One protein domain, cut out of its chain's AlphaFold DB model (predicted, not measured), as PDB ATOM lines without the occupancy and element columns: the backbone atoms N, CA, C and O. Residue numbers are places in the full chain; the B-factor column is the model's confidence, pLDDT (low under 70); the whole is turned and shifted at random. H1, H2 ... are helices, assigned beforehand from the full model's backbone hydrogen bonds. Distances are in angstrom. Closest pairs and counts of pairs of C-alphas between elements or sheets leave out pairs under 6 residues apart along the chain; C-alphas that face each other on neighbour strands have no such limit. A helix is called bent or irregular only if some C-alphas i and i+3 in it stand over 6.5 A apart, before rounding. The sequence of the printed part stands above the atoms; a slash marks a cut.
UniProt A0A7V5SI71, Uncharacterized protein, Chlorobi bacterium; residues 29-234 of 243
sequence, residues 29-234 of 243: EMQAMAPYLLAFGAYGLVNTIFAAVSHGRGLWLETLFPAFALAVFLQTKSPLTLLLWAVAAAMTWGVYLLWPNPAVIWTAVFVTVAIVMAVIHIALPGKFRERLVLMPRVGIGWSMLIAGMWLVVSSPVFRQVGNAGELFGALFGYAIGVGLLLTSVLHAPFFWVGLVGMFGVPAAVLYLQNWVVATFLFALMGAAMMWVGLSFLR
ATOM      1  N   GLU A  29     -18.733   3.246  13.526       88.50
ATOM      2  CA  GLU A  29     -19.020   4.603  14.016       88.50
ATOM      3  C   GLU A  29     -18.874   5.632  12.889       88.50
ATOM      4  O   GLU A  29     -19.769   6.448  12.663       88.50
ATOM      5  N   MET A  30     -17.799   5.539  12.104       89.69
ATOM      6  CA  MET A  30     -17.588   6.412  10.947       89.69
ATOM      7  C   MET A  30     -18.644   6.220   9.860       89.69
ATOM      8  O   MET A  30     -19.115   7.201   9.287       89.69
ATOM      9  N   GLN A  31     -19.077   4.986   9.595       89.00
ATOM     10  CA  GLN A  31     -20.176   4.721   8.662       89.00
ATOM     11  C   GLN A  31     -21.507   5.307   9.144       89.00
ATOM     12  O   GLN A  31     -22.314   5.736   8.317       89.00
ATOM     13  N   ALA A  32     -21.755   5.324  10.455       87.62
ATOM     14  CA  ALA A  32     -22.938   5.961  11.025       87.62
ATOM     15  C   ALA A  32     -22.864   7.495  10.952       87.62
ATOM     16  O   ALA A  32     -23.882   8.141  10.716       87.62
ATOM     17  N   MET A  33     -21.665   8.068  11.087       89.38
ATOM     18  CA  MET A  33     -21.428   9.511  10.992       89.38
ATOM     19  C   MET A  33     -21.358  10.022   9.543       89.38
ATOM     20  O   MET A  33     -21.577  11.206   9.287       89.38
ATOM     21  N   ALA A  34     -21.092   9.146   8.572       92.19
ATOM     22  CA  ALA A  34     -20.870   9.509   7.174       92.19
ATOM     23  C   ALA A  34     -22.002  10.335   6.517       92.19
ATOM     24  O   ALA A  34     -21.675  11.322   5.854       92.19
ATOM     25  N   PRO A  35     -23.305  10.033   6.715       93.00
ATOM     26  CA  PRO A  35     -24.399  10.890   6.246       93.00
ATOM     27  C   PRO A  35     -24.309  12.334   6.751       93.00
ATOM     28  O   PRO A  35     -24.531  13.273   5.989       93.00
ATOM     29  N   TYR A  36     -23.951  12.508   8.026       91.94
ATOM     30  CA  TYR A  36     -23.803  13.817   8.654       91.94
ATOM     31  C   TYR A  36     -22.602  14.569   8.075       91.94
ATOM     32  O   TYR A  36     -22.742  15.712   7.652       91.94
ATOM     33  N   LEU A  37     -21.443  13.910   7.976       94.38
ATOM     34  CA  LEU A  37     -20.233  14.494   7.384       94.38
ATOM     35  C   LEU A  37     -20.459  14.928   5.934       94.38
ATOM     36  O   LEU A  37     -20.027  16.009   5.542       94.38
ATOM     37  N   LEU A  38     -21.176  14.115   5.154       95.25
ATOM     38  CA  LEU A  38     -21.515  14.451   3.779       95.25
ATOM     39  C   LEU A  38     -22.414  15.687   3.709       95.25
ATOM     40  O   LEU A  38     -22.096  16.635   2.994       95.25
ATOM     41  N   ALA A  39     -23.526  15.676   4.444       94.88
ATOM     42  CA  ALA A  39     -24.516  16.741   4.375       94.88
ATOM     43  C   ALA A  39     -23.981  18.070   4.921       94.88
ATOM     44  O   ALA A  39     -24.151  19.104   4.278       94.88
ATOM     45  N   PHE A  40     -23.283  18.049   6.059       93.38
ATOM     46  CA  PHE A  40     -22.704  19.255   6.654       93.38
ATOM     47  C   PHE A  40     -21.443  19.734   5.921       93.38
ATOM     48  O   PHE A  40     -21.206  20.938   5.846       93.38
ATOM     49  N   GLY A  41     -20.679  18.826   5.302       94.38
ATOM     50  CA  GLY A  41     -19.597  19.190   4.384       94.38
ATOM     51  C   GLY A  41     -20.119  19.898   3.129       94.38
ATOM     52  O   GLY A  41     -19.621  20.963   2.765       94.38
ATOM     53  N   ALA A  42     -21.181  19.361   2.518       94.31
ATOM     54  CA  ALA A  42     -21.861  19.989   1.385       94.31
ATOM     55  C   ALA A  42     -22.483  21.341   1.768       94.31
ATOM     56  O   ALA A  42     -22.323  22.313   1.037       94.31
ATOM     57  N   TYR A  43     -23.125  21.430   2.935       93.56
ATOM     58  CA  TYR A  43     -23.623  22.683   3.503       93.56
ATOM     59  C   TYR A  43     -22.514  23.734   3.634       93.56
ATOM     60  O   TYR A  43     -22.688  24.861   3.176       93.56
ATOM     61  N   GLY A  44     -21.354  23.367   4.189       90.62
ATOM     62  CA  GLY A  44     -20.207  24.269   4.294       90.62
ATOM     63  C   GLY A  44     -19.733  24.765   2.928       90.62
ATOM     64  O   GLY A  44     -19.557  25.967   2.737       90.62
ATOM     65  N   LEU A  45     -19.596  23.865   1.951       92.06
ATOM     66  CA  LEU A  45     -19.179  24.215   0.590       92.06
ATOM     67  C   LEU A  45     -20.179  25.123  -0.125       92.06
ATOM     68  O   LEU A  45     -19.778  26.151  -0.664       92.06
ATOM     69  N   VAL A  46     -21.468  24.777  -0.109       91.69
ATOM     70  CA  VAL A  46     -22.525  25.573  -0.749       91.69
ATOM     71  C   VAL A  46     -22.542  26.984  -0.175       91.69
ATOM     72  O   VAL A  46     -22.553  27.946  -0.936       91.69
ATOM     73  N   ASN A  47     -22.467  27.123   1.150       90.50
ATOM     74  CA  ASN A  47     -22.443  28.436   1.790       90.50
ATOM     75  C   ASN A  47     -21.188  29.234   1.472       90.50
ATOM     76  O   ASN A  47     -21.276  30.438   1.258       90.50
ATOM     77  N   THR A  48     -20.039  28.571   1.412       88.56
ATOM     78  CA  THR A  48     -18.762  29.205   1.079       88.56
ATOM     79  C   THR A  48     -18.760  29.712  -0.364       88.56
ATOM     80  O   THR A  48     -18.408  30.861  -0.615       88.56
ATOM     81  N   ILE A  49     -19.206  28.884  -1.315       87.31
ATOM     82  CA  ILE A  49     -19.322  29.257  -2.732       87.31
ATOM     83  C   ILE A  49     -20.334  30.389  -2.891       87.31
ATOM     84  O   ILE A  49     -20.054  31.377  -3.565       87.31
ATOM     85  N   PHE A  50     -21.494  30.270  -2.246       87.38
ATOM     86  CA  PHE A  50     -22.518  31.299  -2.329       87.38
ATOM     87  C   PHE A  50     -22.017  32.617  -1.742       87.38
ATOM     88  O   PHE A  50     -22.126  33.633  -2.414       87.38
ATOM     89  N   ALA A  51     -21.384  32.598  -0.563       84.06
ATOM     90  CA  ALA A  51     -20.777  33.779   0.049       84.06
ATOM     91  C   ALA A  51     -19.694  34.416  -0.837       84.06
ATOM     92  O   ALA A  51     -19.588  35.639  -0.874       84.06
ATOM     93  N   ALA A  52     -18.916  33.620  -1.578       83.12
ATOM     94  CA  ALA A  52     -17.936  34.147  -2.528       83.12
ATOM     95  C   ALA A  52     -18.606  34.890  -3.700       83.12
ATOM     96  O   ALA A  52     -18.139  35.955  -4.101       83.12
ATOM     97  N   VAL A  53     -19.718  34.362  -4.223       85.56
ATOM     98  CA  VAL A  53     -20.459  34.955  -5.351       85.56
ATOM     99  C   VAL A  53     -21.321  36.147  -4.917       85.56
ATOM    100  O   VAL A  53     -21.460  37.111  -5.660       85.56
ATOM    101  N   SER A  54     -21.883  36.115  -3.709       81.62
ATOM    102  CA  SER A  54     -22.809  37.121  -3.171       81.62
ATOM    103  C   SER A  54     -22.123  38.236  -2.366       81.62
ATOM    104  O   SER A  54     -22.784  38.935  -1.596       81.62
ATOM    105  N   HIS A  55     -20.802  38.386  -2.508       74.31
ATOM    106  CA  HIS A  55     -19.990  39.387  -1.803       74.31
ATOM    107  C   HIS A  55     -20.129  39.341  -0.269       74.31
ATOM    108  O   HIS A  55     -20.282  40.363   0.395       74.31
ATOM    109  N   GLY A  56     -20.052  38.139   0.303       68.81
ATOM    110  CA  GLY A  56     -19.947  37.910   1.748       68.81
ATOM    111  C   GLY A  56     -21.228  37.423   2.426       68.81
ATOM    112  O   GLY A  56     -21.194  37.085   3.608       68.81
ATOM    113  N   ARG A  57     -22.356  37.317   1.709       75.00
ATOM    114  CA  ARG A  57     -23.611  36.804   2.281       75.00
ATOM    115  C   ARG A  57     -23.767  35.300   2.051       75.00
ATOM    116  O   ARG A  57     -24.203  34.882   0.984       75.00
ATOM    117  N   GLY A  58     -23.487  34.478   3.058       74.56
ATOM    118  CA  GLY A  58     -23.848  33.052   3.026       74.56
ATOM    119  C   GLY A  58     -25.346  32.808   3.264       74.56
ATOM    120  O   GLY A  58     -26.037  33.668   3.807       74.56
ATOM    121  N   LEU A  59     -25.827  31.619   2.898       83.88
ATOM    122  CA  LEU A  59     -27.196  31.130   3.134       83.88
ATOM    123  C   LEU A  59     -27.248  30.200   4.360       83.88
ATOM    124  O   LEU A  59     -27.880  29.138   4.334       83.88
ATOM    125  N   TRP A  60     -26.478  30.537   5.400       82.69
ATOM    126  CA  TRP A  60     -26.161  29.615   6.492       82.69
ATOM    127  C   TRP A  60     -27.425  29.173   7.237       82.69
ATOM    128  O   TRP A  60     -27.581  28.002   7.554       82.69
ATOM    129  N   LEU A  61     -28.377  30.078   7.469       81.50
ATOM    130  CA  LEU A  61     -29.624  29.710   8.139       81.50
ATOM    131  C   LEU A  61     -30.568  28.962   7.188       81.50
ATOM    132  O   LEU A  61     -31.168  27.956   7.559       81.50
ATOM    133  N   GLU A  62     -30.670  29.434   5.948       84.81
ATOM    134  CA  GLU A  62     -31.597  28.940   4.931       84.81
ATOM    135  C   GLU A  62     -31.270  27.501   4.506       84.81
ATOM    136  O   GLU A  62     -32.163  26.693   4.254       84.81
ATOM    137  N   THR A  63     -29.984  27.156   4.462       90.00
ATOM    138  CA  THR A  63     -29.509  25.830   4.036       90.00
ATOM    139  C   THR A  63     -29.302  24.850   5.193       90.00
ATOM    140  O   THR A  63     -29.043  23.669   4.947       90.00
ATOM    141  N   LEU A  64     -29.490  25.284   6.446       90.19
ATOM    142  CA  LEU A  64     -29.310  24.442   7.631       90.19
ATOM    143  C   LEU A  64     -30.327  23.290   7.693       90.19
ATOM    144  O   LEU A  64     -29.947  22.135   7.881       90.19
ATOM    145  N   PHE A  65     -31.617  23.579   7.499       93.06
ATOM    146  CA  PHE A  65     -32.662  22.548   7.487       93.06
ATOM    147  C   PHE A  65     -32.499  21.547   6.333       93.06
ATOM    148  O   PHE A  65     -32.592  20.347   6.593       93.06
ATOM    149  N   PRO A  66     -32.180  21.971   5.091       94.31
ATOM    150  CA  PRO A  66     -31.769  21.052   4.030       94.31
ATOM    151  C   PRO A  66     -30.598  20.136   4.408       94.31
ATOM    152  O   PRO A  66     -30.626  18.951   4.079       94.31
ATOM    153  N   ALA A  67     -29.588  20.645   5.125       93.88
ATOM    154  CA  ALA A  67     -28.456  19.836   5.576       93.88
ATOM    155  C   ALA A  67     -28.896  18.744   6.564       93.88
ATOM    156  O   ALA A  67     -28.550  17.572   6.397       93.88
ATOM    157  N   PHE A  68     -29.724  19.097   7.552       93.25
ATOM    158  CA  PHE A  68     -30.318  18.120   8.465       93.25
ATOM    159  C   PHE A  68     -31.201  17.103   7.732       93.25
ATOM    160  O   PHE A  68     -31.081  15.899   7.968       93.25
ATOM    161  N   ALA A  69     -32.041  17.566   6.803       94.12
ATOM    162  CA  ALA A  69     -32.898  16.712   5.990       94.12
ATOM    163  C   ALA A  69     -32.087  15.679   5.213       94.12
ATOM    164  O   ALA A  69     -32.386  14.488   5.274       94.12
ATOM    165  N   LEU A  70     -31.025  16.121   4.539       94.69
ATOM    166  CA  LEU A  70     -30.143  15.255   3.770       94.69
ATOM    167  C   LEU A  70     -29.421  14.244   4.666       94.69
ATOM    168  O   LEU A  70     -29.405  13.056   4.340       94.69
ATOM    169  N   ALA A  71     -28.873  14.677   5.806       93.38
ATOM    170  CA  ALA A  71     -28.185  13.790   6.746       93.38
ATOM    171  C   ALA A  71     -29.103  12.654   7.223       93.38
ATOM    172  O   ALA A  71     -28.747  11.475   7.148       93.38
ATOM    173  N   VAL A  72     -30.314  13.000   7.670       91.94
ATOM    174  CA  VAL A  72     -31.266  12.024   8.217       91.94
ATOM    175  C   VAL A  72     -31.888  11.168   7.111       91.94
ATOM    176  O   VAL A  72     -32.087   9.965   7.301       91.94
ATOM    177  N   PHE A  73     -32.139  11.733   5.929       93.31
ATOM    178  CA  PHE A  73     -32.614  10.976   4.773       93.31
ATOM    179  C   PHE A  73     -31.596   9.922   4.334       93.31
ATOM    180  O   PHE A  73     -31.959   8.764   4.161       93.31
ATOM    181  N   LEU A  74     -30.316  10.274   4.213       91.50
ATOM    182  CA  LEU A  74     -29.263   9.326   3.833       91.50
ATOM    183  C   LEU A  74     -29.101   8.192   4.855       91.50
ATOM    184  O   LEU A  74     -28.797   7.057   4.481       91.50
ATOM    185  N   GLN A  75     -29.339   8.477   6.136       88.56
ATOM    186  CA  GLN A  75     -29.296   7.474   7.196       88.56
ATOM    187  C   GLN A  75     -30.516   6.540   7.180       88.56
ATOM    188  O   GLN A  75     -30.370   5.321   7.276       88.56
ATOM    189  N   THR A  76     -31.721   7.097   7.064       88.62
ATOM    190  CA  THR A  76     -32.985   6.355   7.242       88.62
ATOM    191  C   THR A  76     -33.568   5.807   5.937       88.62
ATOM    192  O   THR A  76     -34.322   4.825   5.963       88.62
ATOM    193  N   LYS A  77     -33.214   6.434   4.809       89.75
ATOM    194  CA  LYS A  77     -33.789   6.273   3.465       89.75
ATOM    195  C   LYS A  77     -35.309   6.466   3.427       89.75
ATOM    196  O   LYS A  77     -35.992   5.824   2.637       89.75
ATOM    197  N   SER A  78     -35.845   7.312   4.309       90.81
ATOM    198  CA  SER A  78     -37.286   7.540   4.437       90.81
ATOM    199  C   SER A  78     -37.681   8.937   3.946       90.81
ATOM    200  O   SER A  78     -37.188   9.922   4.503       90.81
ATOM    201  N   PRO A  79     -38.598   9.067   2.967       91.31
ATOM    202  CA  PRO A  79     -39.056  10.370   2.476       91.31
ATOM    203  C   PRO A  79     -39.814  11.180   3.538       91.31
ATOM    204  O   PRO A  79     -39.831  12.405   3.464       91.31
ATOM    205  N   LEU A  80     -40.363  10.524   4.571       91.25
ATOM    206  CA  LEU A  80     -40.982  11.192   5.723       91.25
ATOM    207  C   LEU A  80     -40.029  12.208   6.365       91.25
ATOM    208  O   LEU A  80     -40.454  13.272   6.802       91.25
ATOM    209  N   THR A  81     -38.732  11.897   6.392       91.56
ATOM    210  CA  THR A  81     -37.725  12.780   6.991       91.56
ATOM    211  C   THR A  81     -37.618  14.100   6.234       91.56
ATOM    212  O   THR A  81     -37.609  15.151   6.863       91.56
ATOM    213  N   LEU A  82     -37.652  14.071   4.898       93.31
ATOM    214  CA  LEU A  82     -37.640  15.279   4.071       93.31
ATOM    215  C   LEU A  82     -38.864  16.158   4.353       93.31
ATOM    216  O   LEU A  82     -38.727  17.370   4.497       93.31
ATOM    217  N   LEU A  83     -40.043  15.544   4.489       94.56
ATOM    218  CA  LEU A  83     -41.281  16.260   4.791       94.56
ATOM    219  C   LEU A  83     -41.243  16.910   6.181       94.56
ATOM    220  O   LEU A  83     -41.566  18.088   6.308       94.56
ATOM    221  N   LEU A  84     -40.796  16.184   7.208       93.88
ATOM    222  CA  LEU A  84     -40.681  16.724   8.567       93.88
ATOM    223  C   LEU A  84     -39.700  17.899   8.634       93.88
ATOM    224  O   LEU A  84     -39.987  18.905   9.281       93.88
ATOM    225  N   TRP A  85     -38.575  17.809   7.925       94.88
ATOM    226  CA  TRP A  85     -37.605  18.900   7.857       94.88
ATOM    227  C   TRP A  85     -38.083  20.090   7.007       94.88
ATOM    228  O   TRP A  85     -37.730  21.228   7.311       94.88
ATOM    229  N   ALA A  86     -38.924  19.870   5.994       93.50
ATOM    230  CA  ALA A  86     -39.575  20.957   5.259       93.50
ATOM    231  C   ALA A  86     -40.586  21.712   6.137       93.50
ATOM    232  O   ALA A  86     -40.596  22.943   6.150       93.50
ATOM    233  N   VAL A  87     -41.390  20.987   6.926       93.38
ATOM    234  CA  VAL A  87     -42.307  21.584   7.914       93.38
ATOM    235  C   VAL A  87     -41.522  22.365   8.968       93.38
ATOM    236  O   VAL A  87     -41.866  23.505   9.268       93.38
ATOM    237  N   ALA A  88     -40.427  21.794   9.473       92.69
ATOM    238  CA  ALA A  88     -39.515  22.461  10.396       92.69
ATOM    239  C   ALA A  88     -38.993  23.792   9.844       92.69
ATOM    240  O   ALA A  88     -39.107  24.821  10.509       92.69
ATOM    241  N   ALA A  89     -38.491  23.782   8.606       92.56
ATOM    242  CA  ALA A  89     -38.004  24.982   7.937       92.56
ATOM    243  C   ALA A  89     -39.103  26.048   7.815       92.56
ATOM    244  O   ALA A  89     -38.865  27.209   8.140       92.56
ATOM    245  N   ALA A  90     -40.317  25.657   7.409       91.50
ATOM    246  CA  ALA A  90     -41.452  26.571   7.298       91.50
ATOM    247  C   ALA A  90     -41.851  27.180   8.653       91.50
ATOM    248  O   ALA A  90     -42.093  28.383   8.741       91.50
ATOM    249  N   MET A  91     -41.868  26.378   9.723       90.12
ATOM    250  CA  MET A  91     -42.174  26.854  11.077       90.12
ATOM    251  C   MET A  91     -41.123  27.844  11.581       90.12
ATOM    252  O   MET A  91     -41.473  28.925  12.055       90.12
ATOM    253  N   THR A  92     -39.836  27.515  11.457       89.31
ATOM    254  CA  THR A  92     -38.754  28.411  11.884       89.31
ATOM    255  C   THR A  92     -38.708  29.683  11.038       89.31
ATOM    256  O   THR A  92     -38.466  30.763  11.573       89.31
ATOM    257  N   TRP A  93     -39.012  29.593   9.741       89.19
ATOM    258  CA  TRP A  93     -39.160  30.766   8.879       89.19
ATOM    259  C   TRP A  93     -40.331  31.659   9.307       89.19
ATOM    260  O   TRP A  93     -40.189  32.878   9.364       89.19
ATOM    261  N   GLY A  94     -41.467  31.074   9.696       89.12
ATOM    262  CA  GLY A  94     -42.585  31.819  10.280       89.12
ATOM    263  C   GLY A  94     -42.183  32.583  11.546       89.12
ATOM    264  O   GLY A  94     -42.505  33.763  11.679       89.12
ATOM    265  N   VAL A  95     -41.407  31.955  12.438       88.94
ATOM    266  CA  VAL A  95     -40.854  32.627  13.630       88.94
ATOM    267  C   VAL A  95     -39.923  33.773  13.238       88.94
ATOM    268  O   VAL A  95     -40.028  34.851  13.814       88.94
ATOM    269  N   TYR A  96     -39.055  33.572  12.244       86.19
ATOM    270  CA  TYR A  96     -38.165  34.618  11.735       86.19
ATOM    271  C   TYR A  96     -38.936  35.858  11.254       86.19
ATOM    272  O   TYR A  96     -38.555  36.979  11.590       86.19
ATOM    273  N   LEU A  97     -40.034  35.665  10.516       89.44
ATOM    274  CA  LEU A  97     -40.856  36.765  10.003       89.44
ATOM    275  C   LEU A  97     -41.597  37.528  11.110       89.44
ATOM    276  O   LEU A  97     -41.748  38.743  11.014       89.44
ATOM    277  N   LEU A  98     -42.061  36.828  12.149       91.31
ATOM    278  CA  LEU A  98     -42.824  37.428  13.249       91.31
ATOM    279  C   LEU A  98     -41.927  38.058  14.321       91.31
ATOM    280  O   LEU A  98     -42.297  39.059  14.929       91.31
ATOM    281  N   TRP A  99     -40.756  37.469  14.566       85.88
ATOM    282  CA  TRP A  99     -39.839  37.878  15.623       85.88
ATOM    283  C   TRP A  99     -38.387  37.801  15.126       85.88
ATOM    284  O   TRP A  99     -37.678  36.831  15.412       85.88
ATOM    285  N   PRO A 100     -37.891  38.837  14.420       80.25
ATOM    286  CA  PRO A 100     -36.555  38.855  13.821       80.25
ATOM    287  C   PRO A 100     -35.445  39.097  14.864       80.25
ATOM    288  O   PRO A 100     -34.492  39.843  14.646       80.25
ATOM    289  N   ASN A 101     -35.569  38.488  16.044       82.19
ATOM    290  CA  ASN A 101     -34.555  38.502  17.082       82.19
ATOM    291  C   ASN A 101     -33.660  37.255  16.929       82.19
ATOM    292  O   ASN A 101     -34.167  36.138  17.048       82.19
ATOM    293  N   PRO A 102     -32.335  37.409  16.734       73.62
ATOM    294  CA  PRO A 102     -31.421  36.280  16.555       73.62
ATOM    295  C   PRO A 102     -31.491  35.222  17.662       73.62
ATOM    296  O   PRO A 102     -31.437  34.034  17.364       73.62
ATOM    297  N   ALA A 103     -31.655  35.621  18.927       78.88
ATOM    298  CA  ALA A 103     -31.751  34.673  20.036       78.88
ATOM    299  C   ALA A 103     -33.038  33.833  19.955       78.88
ATOM    300  O   ALA A 103     -33.010  32.627  20.205       78.88
ATOM    301  N   VAL A 104     -34.153  34.452  19.550       84.50
ATOM    302  CA  VAL A 104     -35.442  33.767  19.361       84.50
ATOM    303  C   VAL A 104     -35.369  32.801  18.180       84.50
ATOM    304  O   VAL A 104     -35.769  31.648  18.317       84.50
ATOM    305  N   ILE A 105     -34.795  33.232  17.054       84.81
ATOM    306  CA  ILE A 105     -34.627  32.399  15.853       84.81
ATOM    307  C   ILE A 105     -33.792  31.154  16.171       84.81
ATOM    308  O   ILE A 105     -34.207  30.044  15.849       84.81
ATOM    309  N   TRP A 106     -32.650  31.307  16.846       79.75
ATOM    310  CA  TRP A 106     -31.807  30.165  17.212       79.75
ATOM    311  C   TRP A 106     -32.472  29.239  18.223       79.75
ATOM    312  O   TRP A 106     -32.400  28.022  18.068       79.75
ATOM    313  N   THR A 107     -33.173  29.793  19.214       84.00
ATOM    314  CA  THR A 107     -33.970  28.985  20.146       84.00
ATOM    315  C   THR A 107     -35.014  28.166  19.387       84.00
ATOM    316  O   THR A 107     -35.134  26.965  19.620       84.00
ATOM    317  N   ALA A 108     -35.707  28.779  18.422       89.00
ATOM    318  CA  ALA A 108     -36.655  28.081  17.562       89.00
ATOM    319  C   ALA A 108     -35.974  26.975  16.742       89.00
ATOM    320  O   ALA A 108     -36.473  25.857  16.741       89.00
ATOM    321  N   VAL A 109     -34.811  27.230  16.124       88.06
ATOM    322  CA  VAL A 109     -34.031  26.201  15.407       88.06
ATOM    323  C   VAL A 109     -33.744  25.000  16.312       88.06
ATOM    324  O   VAL A 109     -34.053  23.872  15.935       88.06
ATOM    325  N   PHE A 110     -33.189  25.214  17.510       86.38
ATOM    326  CA  PHE A 110     -32.831  24.118  18.417       86.38
ATOM    327  C   PHE A 110     -34.050  23.328  18.898       86.38
ATOM    328  O   PHE A 110     -34.026  22.096  18.885       86.38
ATOM    329  N   VAL A 111     -35.126  24.020  19.283       89.62
ATOM    330  CA  VAL A 111     -36.375  23.383  19.720       89.62
ATOM    331  C   VAL A 111     -36.989  22.573  18.579       89.62
ATOM    332  O   VAL A 111     -37.348  21.413  18.772       89.62
ATOM    333  N   THR A 112     -37.053  23.135  17.371       91.69
ATOM    334  CA  THR A 112     -37.581  22.442  16.195       91.69
ATOM    335  C   THR A 112     -36.736  21.218  15.840       91.69
ATOM    336  O   THR A 112     -37.300  20.147  15.624       91.69
ATOM    337  N   VAL A 113     -35.402  21.325  15.839       89.62
ATOM    338  CA  VAL A 113     -34.494  20.182  15.617       89.62
ATOM    339  C   VAL A 113     -34.753  19.076  16.642       89.62
ATOM    340  O   VAL A 113     -34.883  17.914  16.259       89.62
ATOM    341  N   ALA A 114     -34.877  19.417  17.928       89.25
ATOM    342  CA  ALA A 114     -35.137  18.444  18.986       89.25
ATOM    343  C   ALA A 114     -36.483  17.723  18.793       89.25
ATOM    344  O   ALA A 114     -36.532  16.493  18.853       89.25
ATOM    345  N   ILE A 115     -37.555  18.467  18.497       92.62
ATOM    346  CA  ILE A 115     -38.894  17.909  18.250       92.62
ATOM    347  C   ILE A 115     -38.880  16.993  17.025       92.62
ATOM    348  O   ILE A 115     -39.348  15.858  17.101       92.62
ATOM    349  N   VAL A 116     -38.317  17.449  15.905       92.81
ATOM    350  CA  VAL A 116     -38.251  16.666  14.662       92.81
ATOM    351  C   VAL A 116     -37.468  15.381  14.885       92.81
ATOM    352  O   VAL A 116     -37.937  14.308  14.517       92.81
ATOM    353  N   MET A 117     -36.305  15.458  15.536       89.94
ATOM    354  CA  MET A 117     -35.510  14.269  15.832       89.94
ATOM    355  C   MET A 117     -36.252  13.302  16.758       89.94
ATOM    356  O   MET A 117     -36.193  12.099  16.510       89.94
ATOM    357  N   ALA A 118     -36.984  13.789  17.765       90.50
ATOM    358  CA  ALA A 118     -37.809  12.943  18.627       90.50
ATOM    359  C   ALA A 118     -38.921  12.233  17.835       90.50
ATOM    360  O   ALA A 118     -39.071  11.016  17.942       90.50
ATOM    361  N   VAL A 119     -39.640  12.960  16.974       92.56
ATOM    362  CA  VAL A 119     -40.684  12.389  16.106       92.56
ATOM    363  C   VAL A 119     -40.103  11.335  15.167       92.56
ATOM    364  O   VAL A 119     -40.675  10.256  15.036       92.56
ATOM    365  N   ILE A 120     -38.952  11.600  14.541       90.94
ATOM    366  CA  ILE A 120     -38.297  10.641  13.642       90.94
ATOM    367  C   ILE A 120     -37.880   9.376  14.405       90.94
ATOM    368  O   ILE A 120     -38.081   8.279  13.888       90.94
ATOM    369  N   HIS A 121     -37.344   9.498  15.624       87.50
ATOM    370  CA  HIS A 121     -36.981   8.335  16.445       87.50
ATOM    371  C   HIS A 121     -38.195   7.471  16.805       87.50
ATOM    372  O   HIS A 121     -38.097   6.247  16.762       87.50
ATOM    373  N   ILE A 122     -39.338   8.092  17.113       89.62
ATOM    374  CA  ILE A 122     -40.584   7.379  17.437       89.62
ATOM    375  C   ILE A 122     -41.192   6.734  16.183       89.62
ATOM    376  O   ILE A 122     -41.615   5.582  16.223       89.62
ATOM    377  N   ALA A 123     -41.234   7.460  15.064       89.25
ATOM    378  CA  ALA A 123     -41.882   7.010  13.833       89.25
ATOM    379  C   ALA A 123     -41.061   5.975  13.048       89.25
ATOM    380  O   ALA A 123     -41.623   5.223  12.253       89.25
ATOM    381  N   LEU A 124     -39.738   5.938  13.235       87.25
ATOM    382  CA  LEU A 124     -38.817   5.053  12.517       87.25
ATOM    383  C   LEU A 124     -37.956   4.219  13.487       87.25
ATOM    384  O   LEU A 124     -36.722   4.344  13.480       87.25
ATOM    385  N   PRO A 125     -38.573   3.342  14.305       81.62
ATOM    386  CA  PRO A 125     -37.839   2.530  15.268       81.62
ATOM    387  C   PRO A 125     -36.818   1.626  14.561       81.62
ATOM    388  O   PRO A 125     -37.050   1.116  13.464       81.62
ATOM    389  N   GLY A 126     -35.644   1.458  15.174       76.88
ATOM    390  CA  GLY A 126     -34.565   0.606  14.656       76.88
ATOM    391  C   GLY A 126     -33.778   1.170  13.463       76.88
ATOM    392  O   GLY A 126     -32.823   0.536  13.013       76.88
ATOM    393  N   LYS A 127     -34.118   2.361  12.944       79.69
ATOM    394  CA  LYS A 127     -33.318   3.030  11.895       79.69
ATOM    395  C   LYS A 127     -32.053   3.703  12.431       79.69
ATOM    396  O   LYS A 127     -31.108   3.911  11.668       79.69
ATOM    397  N   PHE A 128     -32.013   4.005  13.726       73.00
ATOM    398  CA  PHE A 128     -30.828   4.508  14.416       73.00
ATOM    399  C   PHE A 128     -30.140   3.366  15.165       73.00
ATOM    400  O   PHE A 128     -30.795   2.530  15.782       73.00
ATOM    401  N   ARG A 129     -28.807   3.297  15.075       67.38
ATOM    402  CA  ARG A 129     -28.020   2.261  15.754       67.38
ATOM    403  C   ARG A 129     -27.764   2.675  17.200       67.38
ATOM    404  O   ARG A 129     -27.046   3.636  17.439       67.38
ATOM    405  N   GLU A 130     -28.268   1.895  18.149       62.09
ATOM    406  CA  GLU A 130     -28.100   2.149  19.591       62.09
ATOM    407  C   GLU A 130     -26.706   1.778  20.135       62.09
ATOM    408  O   GLU A 130     -26.354   2.137  21.251       62.09
ATOM    409  N   ARG A 131     -25.875   1.069  19.356       64.62
ATOM    410  CA  ARG A 131     -24.576   0.530  19.818       64.62
ATOM    411  C   ARG A 131     -23.381   1.489  19.688       64.62
ATOM    412  O   ARG A 131     -22.240   1.078  19.922       64.62
ATOM    413  N   LEU A 132     -23.634   2.741  19.310       72.62
ATOM    414  CA  LEU A 132     -22.605   3.766  19.119       72.62
ATOM    415  C   LEU A 132     -22.215   4.386  20.467       72.62
ATOM    416  O   LEU A 132     -23.071   4.830  21.228       72.62
ATOM    417  N   VAL A 133     -20.921   4.420  20.768       77.94
ATOM    418  CA  VAL A 133     -20.363   4.909  22.039       77.94
ATOM    419  C   VAL A 133     -19.622   6.227  21.856       77.94
ATOM    420  O   VAL A 133     -19.700   7.093  22.729       77.94
ATOM    421  N   LEU A 134     -18.907   6.399  20.741       82.19
ATOM    422  CA  LEU A 134     -18.055   7.571  20.521       82.19
ATOM    423  C   LEU A 134     -18.766   8.668  19.728       82.19
ATOM    424  O   LEU A 134     -18.707   9.829  20.135       82.19
ATOM    425  N   MET A 135     -19.483   8.328  18.651       83.56
ATOM    426  CA  MET A 135     -20.170   9.316  17.811       83.56
ATOM    427  C   MET A 135     -21.126  10.229  18.604       83.56
ATOM    428  O   MET A 135     -21.043  11.444  18.414       83.56
ATOM    429  N   PRO A 136     -21.982   9.735  19.528       82.56
ATOM    430  CA  PRO A 136     -22.863  10.613  20.303       82.56
ATOM    431  C   PRO A 136     -22.092  11.619  21.165       82.56
ATOM    432  O   PRO A 136     -22.490  12.776  21.269       82.56
ATOM    433  N   ARG A 137     -20.953  11.209  21.741       87.12
ATOM    434  CA  ARG A 137     -20.096  12.081  22.563       87.12
ATOM    435  C   ARG A 137     -19.431  13.164  21.719       87.12
ATOM    436  O   ARG A 137     -19.402  14.320  22.131       87.12
ATOM    437  N   VAL A 138     -18.957  12.805  20.525       87.56
ATOM    438  CA  VAL A 138     -18.430  13.766  19.544       87.56
ATOM    439  C   VAL A 138     -19.524  14.756  19.134       87.56
ATOM    440  O   VAL A 138     -19.289  15.961  19.149       87.56
ATOM    441  N   GLY A 139     -20.740  14.276  18.851       84.50
ATOM    442  CA  GLY A 139     -21.893  15.120  18.516       84.50
ATOM    443  C   GLY A 139     -22.297  16.086  19.636       84.50
ATOM    444  O   GLY A 139     -22.572  17.257  19.367       84.50
ATOM    445  N   ILE A 140     -22.272  15.639  20.895       84.88
ATOM    446  CA  ILE A 140     -22.465  16.513  22.062       84.88
ATOM    447  C   ILE A 140     -21.368  17.583  22.113       84.88
ATOM    448  O   ILE A 140     -21.685  18.758  22.280       84.88
ATOM    449  N   GLY A 141     -20.102  17.206  21.901       86.69
ATOM    450  CA  GLY A 141     -18.980  18.147  21.839       86.69
ATOM    451  C   GLY A 141     -19.169  19.226  20.768       86.69
ATOM    452  O   GLY A 141     -19.076  20.413  21.070       86.69
ATOM    453  N   TRP A 142     -19.531  18.832  19.542       87.88
ATOM    454  CA  TRP A 142     -19.899  19.765  18.468       87.88
ATOM    455  C   TRP A 142     -21.032  20.707  18.882       87.88
ATOM    456  O   TRP A 142     -20.947  21.916  18.677       87.88
ATOM    457  N   SER A 143     -22.081  20.161  19.495       81.69
ATOM    458  CA  SER A 143     -23.263  20.930  19.892       81.69
ATOM    459  C   SER A 143     -22.932  21.953  20.979       81.69
ATOM    460  O   SER A 143     -23.375  23.095  20.896       81.69
ATOM    461  N   MET A 144     -22.107  21.578  21.962       85.25
ATOM    462  CA  MET A 144     -21.626  22.477  23.015       85.25
ATOM    463  C   MET A 144     -20.756  23.604  22.453       85.25
ATOM    464  O   MET A 144     -20.927  24.752  22.857       85.25
ATOM    465  N   LEU A 145     -19.866  23.305  21.498       88.38
ATOM    466  CA  LEU A 145     -19.026  24.315  20.847       88.38
ATOM    467  C   LEU A 145     -19.869  25.336  20.079       88.38
ATOM    468  O   LEU A 145     -19.709  26.538  20.279       88.38
ATOM    469  N   ILE A 146     -20.798  24.863  19.246       83.00
ATOM    470  CA  ILE A 146     -21.670  25.732  18.448       83.00
ATOM    471  C   ILE A 146     -22.632  26.526  19.343       83.00
ATOM    472  O   ILE A 146     -22.822  27.721  19.123       83.00
ATOM    473  N   ALA A 147     -23.199  25.913  20.385       79.31
ATOM    474  CA  ALA A 147     -24.058  26.613  21.340       79.31
ATOM    475  C   ALA A 147     -23.288  27.685  22.127       79.31
ATOM    476  O   ALA A 147     -23.742  28.825  22.213       79.31
ATOM    477  N   GLY A 148     -22.104  27.354  22.655       82.44
ATOM    478  CA  GLY A 148     -21.251  28.297  23.381       82.44
ATOM    479  C   GLY A 148     -20.840  29.485  22.514       82.44
ATOM    480  O   GLY A 148     -20.928  30.636  22.936       82.44
ATOM    481  N   MET A 149     -20.491  29.220  21.260       83.75
ATOM    482  CA  MET A 149     -20.243  30.252  20.261       83.75
ATOM    483  C   MET A 149     -21.432  31.184  20.036       83.75
ATOM    484  O   MET A 149     -21.271  32.406  20.015       83.75
ATOM    485  N   TRP A 150     -22.630  30.624  19.878       76.81
ATOM    486  CA  TRP A 150     -23.834  31.426  19.693       76.81
ATOM    487  C   TRP A 150     -24.150  32.290  20.909       76.81
ATOM    488  O   TRP A 150     -24.556  33.440  20.735       76.81
ATOM    489  N   LEU A 151     -23.918  31.799  22.128       78.38
ATOM    490  CA  LEU A 151     -24.042  32.607  23.348       78.38
ATOM    491  C   LEU A 151     -23.090  33.811  23.335       78.38
ATOM    492  O   LEU A 151     -23.504  34.923  23.656       78.38
ATOM    493  N   VAL A 152     -21.844  33.624  22.893       82.88
ATOM    494  CA  VAL A 152     -20.874  34.724  22.766       82.88
ATOM    495  C   VAL A 152     -21.338  35.753  21.731       82.88
ATOM    496  O   VAL A 152     -21.429  36.939  22.048       82.88
ATOM    497  N   VAL A 153     -21.699  35.313  20.523       78.69
ATOM    498  CA  VAL A 153     -22.106  36.206  19.417       78.69
ATOM    499  C   VAL A 153     -23.426  36.931  19.707       78.69
ATOM    500  O   VAL A 153     -23.637  38.066  19.277       78.69
ATOM    501  N   SER A 154     -24.341  36.284  20.428       73.62
ATOM    502  CA  SER A 154     -25.627  36.876  20.808       73.62
ATOM    503  C   SER A 154     -25.518  37.887  21.950       73.62
ATOM    504  O   SER A 154     -26.458  38.662  22.145       73.62
ATOM    505  N   SER A 155     -24.387  37.931  22.664       79.12
ATOM    506  CA  SER A 155     -24.193  38.869  23.766       79.12
ATOM    507  C   SER A 155     -24.190  40.333  23.282       79.12
ATOM    508  O   SER A 155     -23.614  40.648  22.234       79.12
ATOM    509  N   PRO A 156     -24.793  41.271  24.040       74.62
ATOM    510  CA  PRO A 156     -24.764  42.697  23.699       74.62
ATOM    511  C   PRO A 156     -23.343  43.265  23.626       74.62
ATOM    512  O   PRO A 156     -23.076  44.138  22.808       74.62
ATOM    513  N   VAL A 157     -22.431  42.732  24.447       80.56
ATOM    514  CA  VAL A 157     -21.023  43.145  24.502       80.56
ATOM    515  C   VAL A 157     -20.314  42.844  23.185       80.56
ATOM    516  O   VAL A 157     -19.633  43.710  22.646       80.56
ATOM    517  N   PHE A 158     -20.524  41.654  22.615       78.88
ATOM    518  CA  PHE A 158     -19.911  41.274  21.341       78.88
ATOM    519  C   PHE A 158     -20.340  42.195  20.191       78.88
ATOM    520  O   PHE A 158     -19.533  42.550  19.336       78.88
ATOM    521  N   ARG A 159     -21.602  42.644  20.194       72.69
ATOM    522  CA  ARG A 159     -22.144  43.544  19.161       72.69
ATOM    523  C   ARG A 159     -21.582  44.963  19.212       72.69
ATOM    524  O   ARG A 159     -21.706  45.683  18.231       72.69
ATOM    525  N   GLN A 160     -20.997  45.366  20.337       77.81
ATOM    526  CA  GLN A 160     -20.379  46.684  20.501       77.81
ATOM    527  C   GLN A 160     -18.917  46.709  20.035       77.81
ATOM    528  O   GLN A 160     -18.310  47.776  19.973       77.81
ATOM    529  N   VAL A 161     -18.342  45.554  19.685       79.75
ATOM    530  CA  VAL A 161     -16.976  45.471  19.169       79.75
ATOM    531  C   VAL A 161     -16.968  45.880  17.695       79.75
ATOM    532  O   VAL A 161     -17.658  45.272  16.880       79.75
ATOM    533  N   GLY A 162     -16.154  46.880  17.336       67.94
ATOM    534  CA  GLY A 162     -16.077  47.428  15.970       67.94
ATOM    535  C   GLY A 162     -15.784  46.392  14.872       67.94
ATOM    536  O   GLY A 162     -16.196  46.582  13.732       67.94
ATOM    537  N   ASN A 163     -15.179  45.256  15.234       74.62
ATOM    538  CA  ASN A 163     -14.802  44.165  14.329       74.62
ATOM    539  C   ASN A 163     -15.671  42.902  14.516       74.62
ATOM    540  O   ASN A 163     -15.205  41.775  14.328       74.62
ATOM    541  N   ALA A 164     -16.939  43.053  14.912       74.38
ATOM    542  CA  ALA A 164     -17.827  41.928  15.229       74.38
ATOM    543  C   ALA A 164     -17.942  40.874  14.104       74.38
ATOM    544  O   ALA A 164     -18.054  39.684  14.397       74.38
ATOM    545  N   GLY A 165     -17.880  41.275  12.827       75.06
ATOM    546  CA  GLY A 165     -17.939  40.350  11.685       75.06
ATOM    547  C   GLY A 165     -16.686  39.479  11.519       75.06
ATOM    548  O   GLY A 165     -16.787  38.279  11.268       75.06
ATOM    549  N   GLU A 166     -15.505  40.056  11.724       81.62
ATOM    550  CA  GLU A 166     -14.218  39.344  11.696       81.62
ATOM    551  C   GLU A 166     -14.120  38.364  12.863       81.62
ATOM    552  O   GLU A 166     -13.801  37.189  12.686       81.62
ATOM    553  N   LEU A 167     -14.497  38.817  14.059       84.19
ATOM    554  CA  LEU A 167     -14.565  37.960  15.238       84.19
ATOM    555  C   LEU A 167     -15.570  36.824  15.053       84.19
ATOM    556  O   LEU A 167     -15.296  35.698  15.460       84.19
ATOM    557  N   PHE A 168     -16.704  37.084  14.401       83.62
ATOM    558  CA  PHE A 168     -17.683  36.051  14.081       83.62
ATOM    559  C   PHE A 168     -17.073  34.974  13.176       83.62
ATOM    560  O   PHE A 168     -17.112  33.791  13.518       83.62
ATOM    561  N   GLY A 169     -16.447  35.369  12.062       83.69
ATOM    562  CA  GLY A 169     -15.785  34.437  11.146       83.69
ATOM    563  C   GLY A 169     -14.656  33.644  11.815       83.69
ATOM    564  O   GLY A 169     -14.585  32.424  11.669       83.69
ATOM    565  N   ALA A 170     -13.816  34.315  12.606       88.75
ATOM    566  CA  ALA A 170     -12.726  33.686  13.347       88.75
ATOM    567  C   ALA A 170     -13.242  32.663  14.368       88.75
ATOM    568  O   ALA A 170     -12.756  31.532  14.399       88.75
ATOM    569  N   LEU A 171     -14.260  33.018  15.158       89.31
ATOM    570  CA  LEU A 171     -14.854  32.100  16.129       89.31
ATOM    571  C   LEU A 171     -15.443  30.867  15.428       89.31
ATOM    572  O   LEU A 171     -15.226  29.750  15.893       89.31
ATOM    573  N   PHE A 172     -16.134  31.040  14.295       86.94
ATOM    574  CA  PHE A 172     -16.763  29.915  13.590       86.94
ATOM    575  C   PHE A 172     -15.717  28.973  13.000       86.94
ATOM    576  O   PHE A 172     -15.846  27.755  13.119       86.94
ATOM    577  N   GLY A 173     -14.646  29.525  12.425       90.00
ATOM    578  CA  GLY A 173     -13.502  28.738  11.975       90.00
ATOM    579  C   GLY A 173     -12.849  27.969  13.117       90.00
ATOM    580  O   GLY A 173     -12.596  26.771  12.990       90.00
ATOM    581  N   TYR A 174     -12.678  28.633  14.264       92.56
ATOM    582  CA  TYR A 174     -12.161  28.017  15.476       92.56
ATOM    583  C   TYR A 174     -13.021  26.834  15.936       92.56
ATOM    584  O   TYR A 174     -12.502  25.729  16.085       92.56
ATOM    585  N   ALA A 175     -14.331  27.015  16.120       92.06
ATOM    586  CA  ALA A 175     -15.189  25.945  16.631       92.06
ATOM    587  C   ALA A 175     -15.335  24.775  15.662       92.06
ATOM    588  O   ALA A 175     -15.339  23.629  16.110       92.06
ATOM    589  N   ILE A 176     -15.414  25.033  14.352       91.94
ATOM    590  CA  ILE A 176     -15.402  23.961  13.348       91.94
ATOM    591  C   ILE A 176     -14.064  23.217  13.406       91.94
ATOM    592  O   ILE A 176     -14.054  21.988  13.427       91.94
ATOM    593  N   GLY A 177     -12.943  23.936  13.516       94.50
ATOM    594  CA  GLY A 177     -11.616  23.346  13.688       94.50
ATOM    595  C   GLY A 177     -11.517  22.445  14.921       94.50
ATOM    596  O   GLY A 177     -11.107  21.290  14.810       94.50
ATOM    597  N   VAL A 178     -11.970  22.923  16.084       94.81
ATOM    598  CA  VAL A 178     -12.018  22.124  17.322       94.81
ATOM    599  C   VAL A 178     -12.960  20.931  17.175       94.81
ATOM    600  O   VAL A 178     -12.614  19.824  17.579       94.81
ATOM    601  N   GLY A 179     -14.128  21.104  16.557       93.56
ATOM    602  CA  GLY A 179     -15.049  20.003  16.284       93.56
ATOM    603  C   GLY A 179     -14.414  18.915  15.412       93.56
ATOM    604  O   GLY A 179     -14.550  17.720  15.691       93.56
ATOM    605  N   LEU A 180     -13.649  19.301  14.389       94.38
ATOM    606  CA  LEU A 180     -12.896  18.366  13.550       94.38
ATOM    607  C   LEU A 180     -11.756  17.696  14.329       94.38
ATOM    608  O   LEU A 180     -11.595  16.482  14.222       94.38
ATOM    609  N   LEU A 181     -11.049  18.422  15.200       94.50
ATOM    610  CA  LEU A 181     -10.078  17.827  16.127       94.50
ATOM    611  C   LEU A 181     -10.724  16.777  17.037       94.50
ATOM    612  O   LEU A 181     -10.184  15.683  17.171       94.50
ATOM    613  N   LEU A 182     -11.901  17.046  17.608       92.38
ATOM    614  CA  LEU A 182     -12.639  16.052  18.399       92.38
ATOM    615  C   LEU A 182     -13.036  14.836  17.552       92.38
ATOM    616  O   LEU A 182     -12.953  13.696  18.003       92.38
ATOM    617  N   THR A 183     -13.414  15.071  16.295       91.94
ATOM    618  CA  THR A 183     -13.771  14.010  15.339       91.94
ATOM    619  C   THR A 183     -12.548  13.192  14.898       91.94
ATOM    620  O   THR A 183     -12.696  12.061  14.433       91.94
ATOM    621  N   SER A 184     -11.326  13.699  15.092       92.69
ATOM    622  CA  SER A 184     -10.089  12.999  14.716       92.69
ATOM    623  C   SER A 184      -9.855  11.691  15.471       92.69
ATOM    624  O   SER A 184      -9.192  10.801  14.941       92.69
ATOM    625  N   VAL A 185     -10.489  11.529  16.639       89.06
ATOM    626  CA  VAL A 185     -10.531  10.261  17.388       89.06
ATOM    627  C   VAL A 185     -11.129   9.130  16.543       89.06
ATOM    628  O   VAL A 185     -10.768   7.971  16.719       89.06
ATOM    629  N   LEU A 186     -12.026   9.460  15.608       87.12
ATOM    630  CA  LEU A 186     -12.652   8.502  14.700       87.12
ATOM    631  C   LEU A 186     -11.943   8.419  13.339       87.12
ATOM    632  O   LEU A 186     -11.991   7.375  12.688       87.12
ATOM    633  N   HIS A 187     -11.293   9.498  12.887       90.25
ATOM    634  CA  HIS A 187     -10.613   9.528  11.591       90.25
ATOM    635  C   HIS A 187      -9.440  10.524  11.556       90.25
ATOM    636  O   HIS A 187      -9.636  11.741  11.529       90.25
ATOM    637  N   ALA A 188      -8.211  10.002  11.482       90.12
ATOM    638  CA  ALA A 188      -6.972  10.771  11.651       90.12
ATOM    639  C   ALA A 188      -6.822  12.023  10.754       90.12
ATOM    640  O   ALA A 188      -6.379  13.050  11.266       90.12
ATOM    641  N   PRO A 189      -7.217  12.033   9.463       90.81
ATOM    642  CA  PRO A 189      -7.194  13.245   8.636       90.81
ATOM    643  C   PRO A 189      -7.897  14.472   9.232       90.81
ATOM    644  O   PRO A 189      -7.476  15.597   8.963       90.81
ATOM    645  N   PHE A 190      -8.924  14.292  10.071       94.06
ATOM    646  CA  PHE A 190      -9.583  15.424  10.727       94.06
ATOM    647  C   PHE A 190      -8.712  16.116  11.773       94.06
ATOM    648  O   PHE A 190      -8.984  17.266  12.097       94.06
ATOM    649  N   PHE A 191      -7.640  15.476  12.246       95.69
ATOM    650  CA  PHE A 191      -6.666  16.127  13.116       95.69
ATOM    651  C   PHE A 191      -6.027  17.322  12.399       95.69
ATOM    652  O   PHE A 191      -6.105  18.458  12.856       95.69
ATOM    653  N   TRP A 192      -5.469  17.079  11.212       95.31
ATOM    654  CA  TRP A 192      -4.777  18.104  10.433       95.31
ATOM    655  C   TRP A 192      -5.725  19.186   9.928       95.31
ATOM    656  O   TRP A 192      -5.443  20.372  10.070       95.31
ATOM    657  N   VAL A 193      -6.877  18.783   9.390       95.31
ATOM    658  CA  VAL A 193      -7.899  19.733   8.932       95.31
ATOM    659  C   VAL A 193      -8.429  20.558  10.108       95.31
ATOM    660  O   VAL A 193      -8.642  21.760   9.970       95.31
ATOM    661  N   GLY A 194      -8.577  19.938  11.279       95.88
ATOM    662  CA  GLY A 194      -8.984  20.605  12.505       95.88
ATOM    663  C   GLY A 194      -7.977  21.648  12.983       95.88
ATOM    664  O   GLY A 194      -8.387  22.762  13.292       95.88
ATOM    665  N   LEU A 195      -6.670  21.355  12.957       96.38
ATOM    666  CA  LEU A 195      -5.624  22.348  13.258       96.38
ATOM    667  C   LEU A 195      -5.660  23.529  12.277       96.38
ATOM    668  O   LEU A 195      -5.588  24.687  12.692       96.38
ATOM    669  N   VAL A 196      -5.813  23.243  10.983       94.56
ATOM    670  CA  VAL A 196      -5.922  24.274   9.942       94.56
ATOM    671  C   VAL A 196      -7.156  25.153  10.162       94.56
ATOM    672  O   VAL A 196      -7.059  26.369  10.035       94.56
ATOM    673  N   GLY A 197      -8.296  24.579  10.544       93.75
ATOM    674  CA  GLY A 197      -9.488  25.347  10.909       93.75
ATOM    675  C   GLY A 197      -9.293  26.181  12.175       93.75
ATOM    676  O   GLY A 197      -9.533  27.387  12.171       93.75
ATOM    677  N   MET A 198      -8.801  25.536  13.236       95.38
ATOM    678  CA  MET A 198      -8.677  26.099  14.582       95.38
ATOM    679  C   MET A 198      -7.736  27.301  14.622       95.38
ATOM    680  O   MET A 198      -8.030  28.276  15.306       95.38
ATOM    681  N   PHE A 199      -6.622  27.240  13.893       96.25
ATOM    682  CA  PHE A 199      -5.612  28.299  13.886       96.25
ATOM    683  C   PHE A 199      -5.604  29.097  12.586       96.25
ATOM    684  O   PHE A 199      -5.490  30.320  12.616       96.25
ATOM    685  N   GLY A 200      -5.749  28.428  11.443       95.44
ATOM    686  CA  GLY A 200      -5.629  29.057  10.132       95.44
ATOM    687  C   GLY A 200      -6.761  30.033   9.828       95.44
ATOM    688  O   GLY A 200      -6.487  31.109   9.304       95.44
ATOM    689  N   VAL A 201      -8.013  29.717  10.186       93.38
ATOM    690  CA  VAL A 201      -9.131  30.647   9.943       93.38
ATOM    691  C   VAL A 201      -9.016  31.899  10.821       93.38
ATOM    692  O   VAL A 201      -9.026  32.992  10.253       93.38
ATOM    693  N   PRO A 202      -8.827  31.810  12.157       93.94
ATOM    694  CA  PRO A 202      -8.559  33.002  12.961       93.94
ATOM    695  C   PRO A 202      -7.334  33.790  12.489       93.94
ATOM    696  O   PRO A 202      -7.391  35.016  12.449       93.94
ATOM    697  N   ALA A 203      -6.252  33.114  12.079       94.56
ATOM    698  CA  ALA A 203      -5.067  33.770  11.528       94.56
ATOM    699  C   ALA A 203      -5.392  34.573  10.257       94.56
ATOM    700  O   ALA A 203      -5.033  35.746  10.145       94.56
ATOM    701  N   ALA A 204      -6.119  33.962   9.320       92.94
ATOM    702  CA  ALA A 204      -6.505  34.587   8.061       92.94
ATOM    703  C   ALA A 204      -7.432  35.792   8.261       92.94
ATOM    704  O   ALA A 204      -7.268  36.805   7.584       92.94
ATOM    705  N   VAL A 205      -8.382  35.693   9.194       90.00
ATOM    706  CA  VAL A 205      -9.380  36.742   9.434       90.00
ATOM    707  C   VAL A 205      -8.822  37.880  10.290       90.00
ATOM    708  O   VAL A 205      -8.996  39.038   9.932       90.00
ATOM    709  N   LEU A 206      -8.136  37.579  11.397       90.44
ATOM    710  CA  LEU A 206      -7.732  38.594  12.380       90.44
ATOM    711  C   LEU A 206      -6.363  39.216  12.090       90.44
ATOM    712  O   LEU A 206      -6.178  40.403  12.333       90.44
ATOM    713  N   TYR A 207      -5.404  38.432  11.586       90.38
ATOM    714  CA  TYR A 207      -4.028  38.904  11.381       90.38
ATOM    715  C   TYR A 207      -3.755  39.276   9.927       90.38
ATOM    716  O   TYR A 207      -3.185  40.326   9.658       90.38
ATOM    717  N   LEU A 208      -4.159  38.418   8.985       90.19
ATOM    718  CA  LEU A 208      -3.951  38.672   7.555       90.19
ATOM    719  C   LEU A 208      -5.050  39.546   6.940       90.19
ATOM    720  O   LEU A 208      -4.869  40.022   5.822       90.19
ATOM    721  N   GLN A 209      -6.186  39.702   7.634       87.69
ATOM    722  CA  GLN A 209      -7.381  40.409   7.155       87.69
ATOM    723  C   GLN A 209      -7.790  39.980   5.734       87.69
ATOM    724  O   GLN A 209      -8.267  40.769   4.919       87.69
ATOM    725  N   ASN A 210      -7.580  38.698   5.418       88.44
ATOM    726  CA  ASN A 210      -7.746  38.147   4.083       88.44
ATOM    727  C   ASN A 210      -8.924  37.171   4.044       88.44
ATOM    728  O   ASN A 210      -8.797  35.965   4.287       88.44
ATOM    729  N   TRP A 211     -10.081  37.714   3.673       83.62
ATOM    730  CA  TRP A 211     -11.330  36.967   3.553       83.62
ATOM    731  C   TRP A 211     -11.296  35.871   2.489       83.62
ATOM    732  O   TRP A 211     -11.981  34.860   2.645       83.62
ATOM    733  N   VAL A 212     -10.479  36.015   1.441       87.94
ATOM    734  CA  VAL A 212     -10.333  34.987   0.400       87.94
ATOM    735  C   VAL A 212      -9.657  33.750   0.982       87.94
ATOM    736  O   VAL A 212     -10.152  32.636   0.806       87.94
ATOM    737  N   VAL A 213      -8.574  33.939   1.740       90.94
ATOM    738  CA  VAL A 213      -7.875  32.840   2.422       90.94
ATOM    739  C   VAL A 213      -8.791  32.187   3.454       90.94
ATOM    740  O   VAL A 213      -8.918  30.967   3.460       90.94
ATOM    741  N   ALA A 214      -9.496  32.972   4.275       90.00
ATOM    742  CA  ALA A 214     -10.446  32.432   5.250       90.00
ATOM    743  C   ALA A 214     -11.541  31.578   4.584       90.00
ATOM    744  O   ALA A 214     -11.804  30.453   5.010       90.00
ATOM    745  N   THR A 215     -12.126  32.078   3.494       88.62
ATOM    746  CA  THR A 215     -13.143  31.376   2.692       88.62
ATOM    747  C   THR A 215     -12.591  30.074   2.112       88.62
ATOM    748  O   THR A 215     -13.245  29.036   2.199       88.62
ATOM    749  N   PHE A 216     -11.362  30.080   1.588       91.25
ATOM    750  CA  PHE A 216     -10.699  28.868   1.102       91.25
ATOM    751  C   PHE A 216     -10.510  27.824   2.212       91.25
ATOM    752  O   PHE A 216     -10.769  26.641   1.996       91.25
ATOM    753  N   LEU A 217     -10.115  28.246   3.416       93.88
ATOM    754  CA  LEU A 217      -9.958  27.344   4.558       93.88
ATOM    755  C   LEU A 217     -11.300  26.749   5.016       93.88
ATOM    756  O   LEU A 217     -11.366  25.551   5.297       93.88
ATOM    757  N   PHE A 218     -12.387  27.528   5.016       91.75
ATOM    758  CA  PHE A 218     -13.741  26.992   5.225       91.75
ATOM    759  C   PHE A 218     -14.133  25.975   4.147       91.75
ATOM    760  O   PHE A 218     -14.644  24.900   4.479       91.75
ATOM    761  N   ALA A 219     -13.839  26.270   2.876       92.75
ATOM    762  CA  ALA A 219     -14.077  25.348   1.767       92.75
ATOM    763  C   ALA A 219     -13.330  24.025   1.978       92.75
ATOM    764  O   ALA A 219     -13.904  22.952   1.808       92.75
ATOM    765  N   LEU A 220     -12.060  24.103   2.387       94.81
ATOM    766  CA  LEU A 220     -11.207  22.946   2.638       94.81
ATOM    767  C   LEU A 220     -11.771  22.062   3.754       94.81
ATOM    768  O   LEU A 220     -11.823  20.841   3.597       94.81
ATOM    769  N   MET A 221     -12.239  22.661   4.854       94.81
ATOM    770  CA  MET A 221     -12.900  21.924   5.935       94.81
ATOM    771  C   MET A 221     -14.166  21.212   5.439       94.81
ATOM    772  O   MET A 221     -14.324  20.010   5.667       94.81
ATOM    773  N   GLY A 222     -15.033  21.917   4.703       94.12
ATOM    774  CA  GLY A 222     -16.254  21.341   4.130       94.12
ATOM    775  C   GLY A 222     -15.968  20.208   3.137       94.12
ATOM    776  O   GLY A 222     -16.585  19.142   3.207       94.12
ATOM    777  N   ALA A 223     -14.974  20.389   2.266       95.44
ATOM    778  CA  ALA A 223     -14.529  19.379   1.311       95.44
ATOM    779  C   ALA A 223     -13.965  18.135   2.005       95.44
ATOM    780  O   ALA A 223     -14.293  17.018   1.608       95.44
ATOM    781  N   ALA A 224     -13.168  18.303   3.063       95.06
ATOM    782  CA  ALA A 224     -12.631  17.183   3.828       95.06
ATOM    783  C   ALA A 224     -13.742  16.363   4.501       95.06
ATOM    784  O   ALA A 224     -13.734  15.134   4.419       95.06
ATOM    785  N   MET A 225     -14.728  17.025   5.117       95.56
ATOM    786  CA  MET A 225     -15.903  16.353   5.685       95.56
ATOM    787  C   MET A 225     -16.670  15.576   4.614       95.56
ATOM    788  O   MET A 225     -16.959  14.393   4.795       95.56
ATOM    789  N   MET A 226     -16.943  16.213   3.474       95.25
ATOM    790  CA  MET A 226     -17.662  15.593   2.365       95.25
ATOM    791  C   MET A 226     -16.904  14.386   1.796       95.25
ATOM    792  O   MET A 226     -17.503  13.334   1.574       95.25
ATOM    793  N   TRP A 227     -15.587  14.507   1.606       95.06
ATOM    794  CA  TRP A 227     -14.719  13.434   1.118       95.06
ATOM    795  C   TRP A 227     -14.764  12.203   2.025       95.06
ATOM    796  O   TRP A 227     -15.008  11.093   1.549       95.06
ATOM    797  N   VAL A 228     -14.596  12.404   3.335       93.31
ATOM    798  CA  VAL A 228     -14.670  11.317   4.321       93.31
ATOM    799  C   VAL A 228     -16.084  10.726   4.373       93.31
ATOM    800  O   VAL A 228     -16.251   9.509   4.380       93.31
ATOM    801  N   GLY A 229     -17.128  11.557   4.330       92.75
ATOM    802  CA  GLY A 229     -18.511  11.078   4.241       92.75
ATOM    803  C   GLY A 229     -18.733  10.159   3.032       92.75
ATOM    804  O   GLY A 229     -19.273   9.059   3.166       92.75
ATOM    805  N   LEU A 230     -18.248  10.552   1.849       93.44
ATOM    806  CA  LEU A 230     -18.346   9.743   0.630       93.44
ATOM    807  C   LEU A 230     -17.575   8.424   0.725       93.44
ATOM    808  O   LEU A 230     -18.093   7.393   0.284       93.44
ATOM    809  N   SER A 231     -16.357   8.431   1.274       92.19
ATOM    810  CA  SER A 231     -15.523   7.224   1.338       92.19
ATOM    811  C   SER A 231     -16.180   6.124   2.175       92.19
ATOM    812  O   SER A 231     -16.191   4.958   1.772       92.19
ATOM    813  N   PHE A 232     -16.802   6.490   3.298       90.06
ATOM    814  CA  PHE A 232     -17.482   5.534   4.176       90.06
ATOM    815  C   PHE A 232     -18.870   5.118   3.671       90.06
ATOM    816  O   PHE A 232     -19.255   3.961   3.856       90.06
ATOM    817  N   LEU A 233     -19.598   5.994   2.969       85.50
ATOM    818  CA  LEU A 233     -20.865   5.620   2.326       85.50
ATOM    819  C   LEU A 233     -20.658   4.586   1.209       85.50
ATOM    820  O   LEU A 233     -21.361   3.575   1.173       85.50
ATOM    821  N   ARG A 234     -19.652   4.781   0.345       82.94
ATOM    822  CA  ARG A 234     -19.329   3.841  -0.747       82.94
ATOM    823  C   ARG A 234     -18.859   2.480  -0.236       82.94
ATOM    824  O   ARG A 234     -19.220   1.450  -0.802       82.94
TER     825      ARG A 234
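AT A GLANCE: This is residues 29 to 234 of the 243 residues of an uncharacterized protein of Chlorobi bacterium (UniProt A0A7V5SI71). Eight long helices, side by side and alternating in direction, make a flattened ring in two rows: H3, H2, H1 and H9 in one, H4, H5, H7 and H8 in the other. The ring is loosest between H4 and H5, and little H6 sits at one end, between H5 and H7. The printed part has 206 residues with nine named helices, H1 to H9 in order, and no named strand; the class is all helix. It is compact, with a radius of gyration of the C-alphas of 17.0 A and spans of 49 by 44 by 30 A.

IN THESE COORDINATES: Find C-alpha 29 at (-19.020, 4.603, 14.016); from there H1 runs to residue 53, 36.0 A, with a kink of 39 degrees near residue 36. It is irregular, C-alphas 32 and 35 being 7.0 A apart. Next come H2, residues 64 to 76, 18.5 A; H3, residues 79 to 98, 29.4 A; and H4, residues 102 to 123, 31.2 A. Look for H5 from C-alpha 135 at (-20.170, 9.316, 17.811) to residue 154, 28.3 A. H6 is residues 156 to 159, and H7 residues 164 to 183, 28.2 A. H8, residues 189 to 207, 26.0 A, is only just irregular: C-alphas 198 and 201 are 6.51 A apart. H9, residues 211 to 234, 34.3 A, ends at C-alpha 234, (-19.329, 3.841, -0.747).

HOW THE PARTS SIT: Eight helices, H1 to H5 and H7 to H9, form an up and down bundle, each running against the one before. Start at the hub, H1: it touches H9 at a shallow tilt of 31 degrees, opposite ways, the closest C-alphas being Gly 41 and Gly 222, 4.0 A. With residues 32 to 43 alone it touches H2 in a hairpin, closest C-alphas Tyr 36 and Ala 71, 4.8 A. H1 and H5 only just touch, with 3 pairs of C-alphas within 8 A, the closest Glu 29 and Met 135, 6.2 A. H2 and H3 form a hairpin, closest C-alphas Ala 69 and Leu 82, 5.3 A; so do H3 and H4, Tyr 96 and Ile 105, 5.9 A. H4 and H5 are close but not clearly touching, closest C-alphas Ala 103 and Ser 154, 6.6 A. H5 touches H7 at 11 degrees, a shallow tilt, closest C-alphas Trp 142 and Gly 179, 5.3 A. H7 and H8 form a hairpin, Gly 177 and Gly 194 closest at 4.0 A between C-alphas; H8 and H9 form another, Val 201 and Ala 214 at 5.2 A. H6 is close to H7 but not clearly touching, the closest C-alphas being Phe 158 and Ala 164, 6.5 A. Every O i to N i+4 pair is within hydrogen-bond range in H2, H3, H4, H5, H7 and H9, against 19 of 21 in H1 and 14 of 15 in H8; H6 is too short for one.

THE WHOLE: The C-alphas farthest apart, Gly 126 and Gly 162, are 50.4 A apart. The printed part has no cut; the link from H4 to H5 is long, with 11 residues. Mean pLDDT of the printed part is 87.8; look for values under 70 at residues 56, 129 to 131 and 162.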